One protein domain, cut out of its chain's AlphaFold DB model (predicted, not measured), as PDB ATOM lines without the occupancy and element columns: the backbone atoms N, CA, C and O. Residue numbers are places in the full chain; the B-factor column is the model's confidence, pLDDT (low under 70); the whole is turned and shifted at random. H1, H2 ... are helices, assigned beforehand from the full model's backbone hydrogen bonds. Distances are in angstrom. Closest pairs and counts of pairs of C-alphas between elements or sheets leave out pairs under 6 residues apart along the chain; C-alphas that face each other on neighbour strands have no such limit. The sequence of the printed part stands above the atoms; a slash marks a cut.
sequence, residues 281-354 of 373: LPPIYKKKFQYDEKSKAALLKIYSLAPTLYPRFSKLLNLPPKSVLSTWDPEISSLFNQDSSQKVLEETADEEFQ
ATOM      1  N   LEU A 281     378.744 247.027 190.580       48.66
ATOM      2  CA  LEU A 281     379.649 245.942 190.944       48.66
ATOM      3  C   LEU A 281     380.708 246.517 191.906       48.66
ATOM      4  O   LEU A 281     381.157 247.646 191.679       48.66
ATOM      5  N   PRO A 282     381.076 245.808 192.994       47.69
ATOM      6  CA  PRO A 282     381.999 246.335 193.992       47.69
ATOM      7  C   PRO A 282     383.228 246.968 193.317       47.69
ATOM      8  O   PRO A 282     383.773 246.356 192.393       47.69
ATOM      9  N   PRO A 283     383.722 248.137 193.775       45.62
ATOM     10  CA  PRO A 283     384.840 248.858 193.148       45.62
ATOM     11  C   PRO A 283     386.186 248.105 193.196       45.62
ATOM     12  O   PRO A 283     387.212 248.630 192.775       45.62
ATOM     13  N   ILE A 284     386.177 246.845 193.636       40.44
ATOM     14  CA  ILE A 284     387.286 245.885 193.607       40.44
ATOM     15  C   ILE A 284     387.729 245.571 192.159       40.44
ATOM     16  O   ILE A 284     388.815 245.047 191.932       40.44
ATOM     17  N   TYR A 285     386.940 245.962 191.158       47.59
ATOM     18  CA  TYR A 285     387.161 245.634 189.751       47.59
ATOM     19  C   TYR A 285     387.627 246.802 188.866       47.59
ATOM     20  O   TYR A 285     387.545 246.720 187.647       47.59
ATOM     21  N   LYS A 286     388.199 247.864 189.453       43.84
ATOM     22  CA  LYS A 286     388.998 248.861 188.707       43.84
ATOM     23  C   LYS A 286     390.462 248.436 188.494       43.84
ATOM     24  O   LYS A 286     391.296 249.260 188.125       43.84
ATOM     25  N   LYS A 287     390.811 247.163 188.706       47.88
ATOM     26  CA  LYS A 287     392.036 246.615 188.106       47.88
ATOM     27  C   LYS A 287     391.808 246.571 186.600       47.88
ATOM     28  O   LYS A 287     390.768 246.081 186.175       47.88
ATOM     29  N   LYS A 288     392.764 247.076 185.809       52.28
ATOM     30  CA  LYS A 288     392.837 246.816 184.366       52.28
ATOM     31  C   LYS A 288     392.622 245.313 184.175       52.28
ATOM     32  O   LYS A 288     393.507 244.534 184.519       52.28
ATOM     33  N   PHE A 289     391.431 244.905 183.741       58.53
ATOM     34  CA  PHE A 289     391.198 243.515 183.395       58.53
ATOM     35  C   PHE A 289     392.081 243.239 182.190       58.53
ATOM     36  O   PHE A 289     391.865 243.775 181.106       58.53
ATOM     37  N   GLN A 290     393.132 242.463 182.417       76.19
ATOM     38  CA  GLN A 290     393.874 241.855 181.338       76.19
ATOM     39  C   GLN A 290     392.996 240.702 180.854       76.19
ATOM     40  O   GLN A 290     392.841 239.701 181.551       76.19
ATOM     41  N   TYR A 291     392.318 240.912 179.729       82.56
ATOM     42  CA  TYR A 291     391.541 239.866 179.077       82.56
ATOM     43  C   TYR A 291     392.523 238.866 178.468       82.56
ATOM     44  O   TYR A 291     393.441 239.268 177.750       82.56
ATOM     45  N   ASP A 292     392.348 237.583 178.772       87.00
ATOM     46  CA  ASP A 292     393.054 236.511 178.079       87.00
ATOM     47  C   ASP A 292     392.542 236.391 176.634       87.00
ATOM     48  O   ASP A 292     391.418 236.793 176.323       87.00
ATOM     49  N   GLU A 293     393.359 235.829 175.739       88.44
ATOM     50  CA  GLU A 293     393.031 235.720 174.305       88.44
ATOM     51  C   GLU A 293     391.696 235.000 174.053       88.44
ATOM     52  O   GLU A 293     390.932 235.373 173.164       88.44
ATOM     53  N   LYS A 294     391.341 234.032 174.909       85.81
ATOM     54  CA  LYS A 294     390.055 233.326 174.827       85.81
ATOM     55  C   LYS A 294     388.867 234.237 175.131       85.81
ATOM     56  O   LYS A 294     387.863 234.179 174.422       85.81
ATOM     57  N   SER A 295     388.966 235.092 176.151       84.38
ATOM     58  CA  SER A 295     387.902 236.054 176.456       84.38
ATOM     59  C   SER A 295     387.795 237.136 175.389       84.38
ATOM     60  O   SER A 295     386.679 237.538 175.066       84.38
ATOM     61  N   LYS A 296     388.920 237.577 174.804       92.75
ATOM     62  CA  LYS A 296     388.903 238.514 173.671       92.75
ATOM     63  C   LYS A 296     388.137 237.919 172.490       92.75
ATOM     64  O   LYS A 296     387.157 238.515 172.059       92.75
ATOM     65  N   ALA A 297     388.492 236.709 172.055       90.00
ATOM     66  CA  ALA A 297     387.816 236.024 170.952       90.00
ATOM     67  C   ALA A 297     386.311 235.820 171.209       90.00
ATOM     68  O   ALA A 297     385.485 236.047 170.325       90.00
ATOM     69  N   ALA A 298     385.925 235.447 172.435       88.25
ATOM     70  CA  ALA A 298     384.517 235.295 172.799       88.25
ATOM     71  C   ALA A 298     383.749 236.626 172.734       88.25
ATOM     72  O   ALA A 298     382.620 236.662 172.248       88.25
ATOM     73  N   LEU A 299     384.353 237.723 173.197       89.81
ATOM     74  CA  LEU A 299     383.735 239.048 173.155       89.81
ATOM     75  C   LEU A 299     383.615 239.591 171.730       89.81
ATOM     76  O   LEU A 299     382.584 240.180 171.411       89.81
ATOM     77  N   LEU A 300     384.613 239.342 170.877       92.94
ATOM     78  CA  LEU A 300     384.560 239.671 169.449       92.94
ATOM     79  C   LEU A 300     383.443 238.884 168.747       92.94
ATOM     80  O   LEU A 300     382.660 239.464 168.003       92.94
ATOM     81  N   LYS A 301     383.275 237.594 169.073       91.12
ATOM     82  CA  LYS A 301     382.181 236.763 168.542       91.12
ATOM     83  C   LYS A 301     380.798 237.219 169.016       91.12
ATOM     84  O   LYS A 301     379.841 237.198 168.253       91.12
ATOM     85  N   ILE A 302     380.667 237.637 170.274       85.56
ATOM     86  CA  ILE A 302     379.408 238.211 170.775       85.56
ATOM     87  C   ILE A 302     379.103 239.530 170.055       85.56
ATOM     88  O   ILE A 302     377.948 239.785 169.724       85.56
ATOM     89  N   TYR A 303     380.128 240.353 169.808       90.56
ATOM     90  CA  TYR A 303     379.975 241.595 169.060       90.56
ATOM     91  C   TYR A 303     379.524 241.334 167.616       90.56
ATOM     92  O   TYR A 303     378.571 241.967 167.175       90.56
ATOM     93  N   SER A 304     380.138 240.379 166.908       87.50
ATOM     94  CA  SER A 304     379.782 240.073 165.514       87.50
ATOM     95  C   SER A 304     378.374 239.495 165.359       87.50
ATOM     96  O   SER A 304     377.703 239.783 164.376       87.50
ATOM     97  N   LEU A 305     377.894 238.729 166.344       87.38
ATOM     98  CA  LEU A 305     376.542 238.166 166.322       87.38
ATOM     99  C   LEU A 305     375.440 239.205 166.581       87.38
ATOM    100  O   LEU A 305     374.309 239.007 166.146       87.38
ATOM    101  N   ALA A 306     375.728 240.270 167.335       86.56
ATOM    102  CA  ALA A 306     374.719 241.255 167.730       86.56
ATOM    103  C   ALA A 306     375.320 242.655 167.995       86.56
ATOM    104  O   ALA A 306     375.293 243.138 169.138       86.56
ATOM    105  N   PRO A 307     375.833 243.347 166.960       88.12
ATOM    106  CA  PRO A 307     376.549 244.616 167.120       88.12
ATOM    107  C   PRO A 307     375.657 245.733 167.680       88.12
ATOM    108  O   PRO A 307     376.096 246.508 168.532       88.12
ATOM    109  N   THR A 308     374.377 245.764 167.302       86.25
ATOM    110  CA  THR A 308     373.393 246.764 167.757       86.25
ATOM    111  C   THR A 308     373.031 246.620 169.239       86.25
ATOM    112  O   THR A 308     372.746 247.606 169.923       86.25
ATOM    113  N   LEU A 309     373.084 245.399 169.780       81.94
ATOM    114  CA  LEU A 309     372.762 245.124 171.182       81.94
ATOM    115  C   LEU A 309     373.980 245.264 172.102       81.94
ATOM    116  O   LEU A 309     373.828 245.475 173.312       81.94
ATOM    117  N   TYR A 310     375.191 245.191 171.546       86.62
ATOM    118  CA  TYR A 310     376.430 245.248 172.311       86.62
ATOM    119  C   TYR A 310     376.573 246.507 173.186       86.62
ATOM    120  O   TYR A 310     376.932 246.351 174.351       86.62
ATOM    121  N   PRO A 311     376.246 247.742 172.745       85.00
ATOM    122  CA  PRO A 311     376.333 248.938 173.593       85.00
ATOM    123  C   PRO A 311     375.443 248.877 174.840       85.00
ATOM    124  O   PRO A 311     375.778 249.430 175.891       85.00
ATOM    125  N   ARG A 312     374.296 248.198 174.732       81.12
ATOM    126  CA  ARG A 312     373.378 247.997 175.854       81.12
ATOM    127  C   ARG A 312     373.939 246.958 176.819       81.12
ATOM    128  O   ARG A 312     373.940 247.188 178.027       81.12
ATOM    129  N   PHE A 313     374.463 245.852 176.295       79.44
ATOM    130  CA  PHE A 313     375.099 244.821 177.112       79.44
ATOM    131  C   PHE A 313     376.400 245.294 177.752       79.44
ATOM    132  O   PHE A 313     376.642 244.968 178.909       79.44
ATOM    133  N   SER A 314     377.207 246.104 177.071       85.44
ATOM    134  CA  SER A 314     378.497 246.544 177.594       85.44
ATOM    135  C   SER A 314     378.352 247.427 178.825       85.44
ATOM    136  O   SER A 314     379.048 247.204 179.815       85.44
ATOM    137  N   LYS A 315     377.364 248.332 178.825       82.12
ATOM    138  CA  LYS A 315     376.993 249.134 180.001       82.12
ATOM    139  C   LYS A 315     376.452 248.279 181.147       82.12
ATOM    140  O   LYS A 315     376.778 248.532 182.300       82.12
ATOM    141  N   LEU A 316     375.626 247.278 180.843       75.50
ATOM    142  CA  LEU A 316     375.019 246.413 181.858       75.50
ATOM    143  C   LEU A 316     376.045 245.468 182.504       75.50
ATOM    144  O   LEU A 316     376.008 245.232 183.708       75.50
ATOM    145  N   LEU A 317     376.959 244.930 181.702       79.31
ATOM    146  CA  LEU A 317     377.876 243.858 182.086       79.31
ATOM    147  C   LEU A 317     379.294 244.343 182.409       79.31
ATOM    148  O   LEU A 317     380.145 243.518 182.731       79.31
ATOM    149  N   ASN A 318     379.551 245.654 182.334       82.69
ATOM    150  CA  ASN A 318     380.892 246.244 182.417       82.69
ATOM    151  C   ASN A 318     381.885 245.598 181.428       82.69
ATOM    152  O   ASN A 318     383.044 245.358 181.771       82.69
ATOM    153  N   LEU A 319     381.425 245.295 180.209       86.75
ATOM    154  CA  LEU A 319     382.299 244.809 179.133       86.75
ATOM    155  C   LEU A 319     383.186 245.948 178.616       86.75
ATOM    156  O   LEU A 319     382.849 247.122 178.814       86.75
ATOM    157  N   PRO A 320     384.311 245.626 177.949       87.88
ATOM    158  CA  PRO A 320     385.124 246.639 177.294       87.88
ATOM    159  C   PRO A 320     384.252 247.517 176.382       87.88
ATOM    160  O   PRO A 320     383.366 247.012 175.688       87.88
ATOM    161  N   PRO A 321     384.466 248.844 176.389       89.31
ATOM    162  CA  PRO A 321     383.761 249.719 175.472       89.31
ATOM    163  C   PRO A 321     384.123 249.353 174.031       89.31
ATOM    164  O   PRO A 321     385.174 248.770 173.761       89.31
ATOM    165  N   LYS A 322     383.265 249.761 173.096       87.56
ATOM    166  CA  LYS A 322     383.444 249.544 171.654       87.56
ATOM    167  C   LYS A 322     384.858 249.933 171.169       87.56
ATOM    168  O   LYS A 322     385.462 249.197 170.402       87.56
ATOM    169  N   SER A 323     385.415 251.025 171.705       87.50
ATOM    170  CA  SER A 323     386.770 251.521 171.407       87.50
ATOM    171  C   SER A 323     387.914 250.600 171.847       87.50
ATOM    172  O   SER A 323     389.028 250.725 171.351       87.50
ATOM    173  N   VAL A 324     387.673 249.695 172.795       90.75
ATOM    174  CA  VAL A 324     388.650 248.684 173.226       90.75
ATOM    175  C   VAL A 324     388.521 247.415 172.385       90.75
ATOM    176  O   VAL A 324     389.521 246.752 172.155       90.75
ATOM    177  N   LEU A 325     387.333 247.091 171.864       89.94
ATOM    178  CA  LEU A 325     387.199 245.989 170.903       89.94
ATOM    179  C   LEU A 325     387.923 246.294 169.590       89.94
ATOM    180  O   LEU A 325     388.595 245.421 169.055       89.94
ATOM    181  N   SER A 326     387.866 247.543 169.121       89.44
ATOM    182  CA  SER A 326     388.582 247.966 167.910       89.44
ATOM    183  C   SER A 326     390.103 247.921 168.035       89.44
ATOM    184  O   SER A 326     390.791 247.897 167.021       89.44
ATOM    185  N   THR A 327     390.653 247.922 169.257       92.75
ATOM    186  CA  THR A 327     392.096 247.707 169.450       92.75
ATOM    187  C   THR A 327     392.472 246.229 169.484       92.75
ATOM    188  O   THR A 327     393.653 245.911 169.374       92.75
ATOM    189  N   TRP A 328     391.500 245.326 169.652       93.31
ATOM    190  CA  TRP A 328     391.713 243.878 169.581       93.31
ATOM    191  C   TRP A 328     391.521 243.341 168.169       93.31
ATOM    192  O   TRP A 328     392.215 242.401 167.799       93.31
ATOM    193  N   ASP A 329     390.610 243.942 167.406       92.31
ATOM    194  CA  ASP A 329     390.332 243.577 166.025       92.31
ATOM    195  C   ASP A 329     390.048 244.838 165.180       92.31
ATOM    196  O   ASP A 329     389.017 245.497 165.377       92.31
ATOM    197  N   PRO A 330     390.954 245.219 164.261       87.38
ATOM    198  CA  PRO A 330     390.767 246.389 163.415       87.38
ATOM    199  C   PRO A 330     389.617 246.222 162.412       87.38
ATOM    200  O   PRO A 330     389.055 247.239 162.003       87.38
ATOM    201  N   GLU A 331     389.203 244.996 162.063       87.19
ATOM    202  CA  GLU A 331     388.075 244.759 161.146       87.19
ATOM    203  C   GLU A 331     386.746 245.225 161.748       87.19
ATOM    204  O   GLU A 331     385.865 245.720 161.051       87.19
ATOM    205  N   ILE A 332     386.623 245.210 163.075       84.38
ATOM    206  CA  ILE A 332     385.454 245.775 163.754       84.38
ATOM    207  C   ILE A 332     385.339 247.295 163.515       84.38
ATOM    208  O   ILE A 332     384.233 247.839 163.540       84.38
ATOM    209  N   SER A 333     386.451 247.985 163.227       79.25
ATOM    210  CA  SER A 333     386.437 249.422 162.925       79.25
ATOM    211  C   SER A 333     385.802 249.742 161.574       79.25
ATOM    212  O   SER A 333     385.183 250.797 161.440       79.25
ATOM    213  N   SER A 334     385.912 248.849 160.584       78.38
ATOM    214  CA  SER A 334     385.296 249.062 159.269       78.38
ATOM    215  C   SER A 334     383.774 248.891 159.331       78.38
ATOM    216  O   SER A 334     383.048 249.700 158.750       78.38
ATOM    217  N   LEU A 335     383.287 247.941 160.139       72.88
ATOM    218  CA  LEU A 335     381.858 247.744 160.415       72.88
ATOM    219  C   LEU A 335     381.208 248.967 161.089       72.88
ATOM    220  O   LEU A 335     380.008 249.187 160.954       72.88
ATOM    221  N   PHE A 336     381.977 249.811 161.789       66.94
ATOM    222  CA  PHE A 336     381.439 251.026 162.419       66.94
ATOM    223  C   PHE A 336     381.055 252.123 161.428       66.94
ATOM    224  O   PHE A 336     380.125 252.890 161.687       66.94
ATOM    225  N   ASN A 337     381.783 252.225 160.320       67.19
ATOM    226  CA  ASN A 337     381.575 253.302 159.357       67.19
ATOM    227  C   ASN A 337     380.333 253.045 158.486       67.19
ATOM    228  O   ASN A 337     379.733 253.989 157.972       67.19
ATOM    229  N   GLN A 338     379.897 251.784 158.391       65.75
ATOM    230  CA  GLN A 338     378.698 251.384 157.651       65.75
ATOM    231  C   GLN A 338     377.406 251.756 158.400       65.75
ATOM    232  O   GLN A 338     376.547 252.411 157.814       65.75
ATOM    233  N   ASP A 339     377.322 251.488 159.712       58.44
ATOM    234  CA  ASP A 339     376.180 251.893 160.565       58.44
ATOM    235  C   ASP A 339     375.971 253.421 160.591       58.44
ATOM    236  O   ASP A 339     374.851 253.920 160.693       58.44
ATOM    237  N   SER A 340     377.066 254.181 160.510       59.75
ATOM    238  CA  SER A 340     377.029 255.650 160.536       59.75
ATOM    239  C   SER A 340     376.434 256.228 159.251       59.75
ATOM    240  O   SER A 340     375.759 257.251 159.290       59.75
ATOM    241  N   SER A 341     376.680 255.561 158.121       58.22
ATOM    242  CA  SER A 341     376.224 256.001 156.799       58.22
ATOM    243  C   SER A 341     374.766 255.609 156.544       58.22
ATOM    244  O   SER A 341     374.029 256.377 155.936       58.22
ATOM    245  N   GLN A 342     374.321 254.460 157.066       58.50
ATOM    246  CA  GLN A 342     372.912 254.050 156.999       58.50
ATOM    247  C   GLN A 342     371.995 254.979 157.799       58.50
ATOM    248  O   GLN A 342     370.908 255.307 157.339       58.50
ATOM    249  N   LYS A 343     372.463 255.481 158.948       58.62
ATOM    250  CA  LYS A 343     371.673 256.400 159.772       58.62
ATOM    251  C   LYS A 343     371.463 257.778 159.126       58.62
ATOM    252  O   LYS A 343     370.437 258.401 159.358       58.62
ATOM    253  N   VAL A 344     372.412 258.233 158.303       61.62
ATOM    254  CA  VAL A 344     372.286 259.485 157.531       61.62
ATOM    255  C   VAL A 344     371.315 259.315 156.358       61.62
ATOM    256  O   VAL A 344     370.564 260.234 156.068       61.62
ATOM    257  N   LEU A 345     371.284 258.138 155.721       56.38
ATOM    258  CA  LEU A 345     370.347 257.838 154.631       56.38
ATOM    259  C   LEU A 345     368.888 257.713 155.107       56.38
ATOM    260  O   LEU A 345     367.988 258.159 154.399       56.38
ATOM    261  N   GLU A 346     368.650 257.154 156.300       56.69
ATOM    262  CA  GLU A 346     367.307 257.113 156.905       56.69
ATOM    263  C   GLU A 346     366.812 258.514 157.307       56.69
ATOM    264  O   GLU A 346     365.663 258.843 157.033       56.69
ATOM    265  N   GLU A 347     367.673 259.375 157.865       62.56
ATOM    266  CA  GLU A 347     367.286 260.755 158.212       62.56
ATOM    267  C   GLU A 347     366.997 261.621 156.964       62.56
ATOM    268  O   GLU A 347     366.099 262.457 157.009       62.56
ATOM    269  N   THR A 348     367.667 261.392 155.825       60.25
ATOM    270  CA  THR A 348     367.362 262.110 154.567       60.25
ATOM    271  C   THR A 348     366.082 261.636 153.873       60.25
ATOM    272  O   THR A 348     365.438 262.424 153.184       60.25
ATOM    273  N   ALA A 349     365.687 260.371 154.052       56.75
ATOM    274  CA  ALA A 349     364.462 259.833 153.454       56.75
ATOM    275  C   ALA A 349     363.188 260.359 154.147       56.75
ATOM    276  O   ALA A 349     362.142 260.480 153.509       56.75
ATOM    277  N   ASP A 350     363.286 260.715 155.430       53.53
ATOM    278  CA  ASP A 350     362.180 261.301 156.192       53.53
ATOM    279  C   ASP A 350     361.963 262.798 155.876       53.53
ATOM    280  O   ASP A 350     360.834 263.286 155.989       53.53
ATOM    281  N   GLU A 351     362.998 263.526 155.431       58.81
ATOM    282  CA  GLU A 351     362.877 264.938 155.024       58.81
ATOM    283  C   GLU A 351     362.230 265.096 153.631       58.81
ATOM    284  O   GLU A 351     361.351 265.944 153.466       58.81
ATOM    285  N   GLU A 352     362.534 264.227 152.656       57.38
ATOM    286  CA  GLU A 352     361.874 264.254 151.332       57.38
ATOM    287  C   GLU A 352     360.376 263.879 151.393       57.38
ATOM    288  O   GLU A 352     359.583 264.294 150.542       57.38
ATOM    289  N   PHE A 353     359.939 263.143 152.423       48.78
ATOM    290  CA  PHE A 353     358.529 262.770 152.588       48.78
ATOM    291  C   PHE A 353     357.662 263.899 153.183       48.78
ATOM    292  O   PHE A 353     356.436 263.860 153.064       48.78
ATOM    293  N   GLN A 354     358.264 264.929 153.794       53.38
ATOM    294  CA  GLN A 354     357.522 266.070 154.354       53.38
ATOM    295  C   GLN A 354     357.285 267.213 153.357       53.38
ATOM    296  O   GLN A 354     356.329 267.967 153.535       53.38
TER     297      GLN A 354
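AT A GLANCE: This is residues 281 to 354 of the 373 residues of the protein "THAP-type domain-containing protein" of Oncopeltus fasciatus (UniProt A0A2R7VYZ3). Three short helices, H1, H2 and H3, make a small head, and the long helix H4 leads away from it as an arm, whose residues 340 to 352 stick out. Residues 281 to 292, in no named element, precede H1. The printed part has 74 residues with four named helices, H1 to H4 in chain order, and no named strand: all helix. It is loose, with a radius of gyration of the C-alphas of 16.0 A, spanning 53 by 27 by 17 A.

IN THESE COORDINATES: H1, residues 293 to 305, begins at C-alpha 293 (393.031, 235.720, 174.305) and measures 18.5 A from first to last C-alpha. H2, residues 310 to 317, measures 10.0 A; H3, residues 322 to 328, 10.2 A. H4, residues 331 to 352, measures 34.1 A and ends at C-alpha 352 (361.874, 264.254, 151.332).

HOW THE PARTS SIT: H1 and H3 are close but not clearly touching, closest C-alphas Leu 300 and Leu 325, 7.0 A. H3 and H4 only just touch, with 3 pairs of C-alphas within 8 A, only at the corner. O i to N i+4 pairs are within hydrogen-bond range throughout H1, and in 3 of 4 in H2, 2 of 3 in H3 and 11 of 18 in H4.

THE WHOLE: The printed part has no cut. Residues 281 to 289 and 336 to 354 have pLDDT under 70.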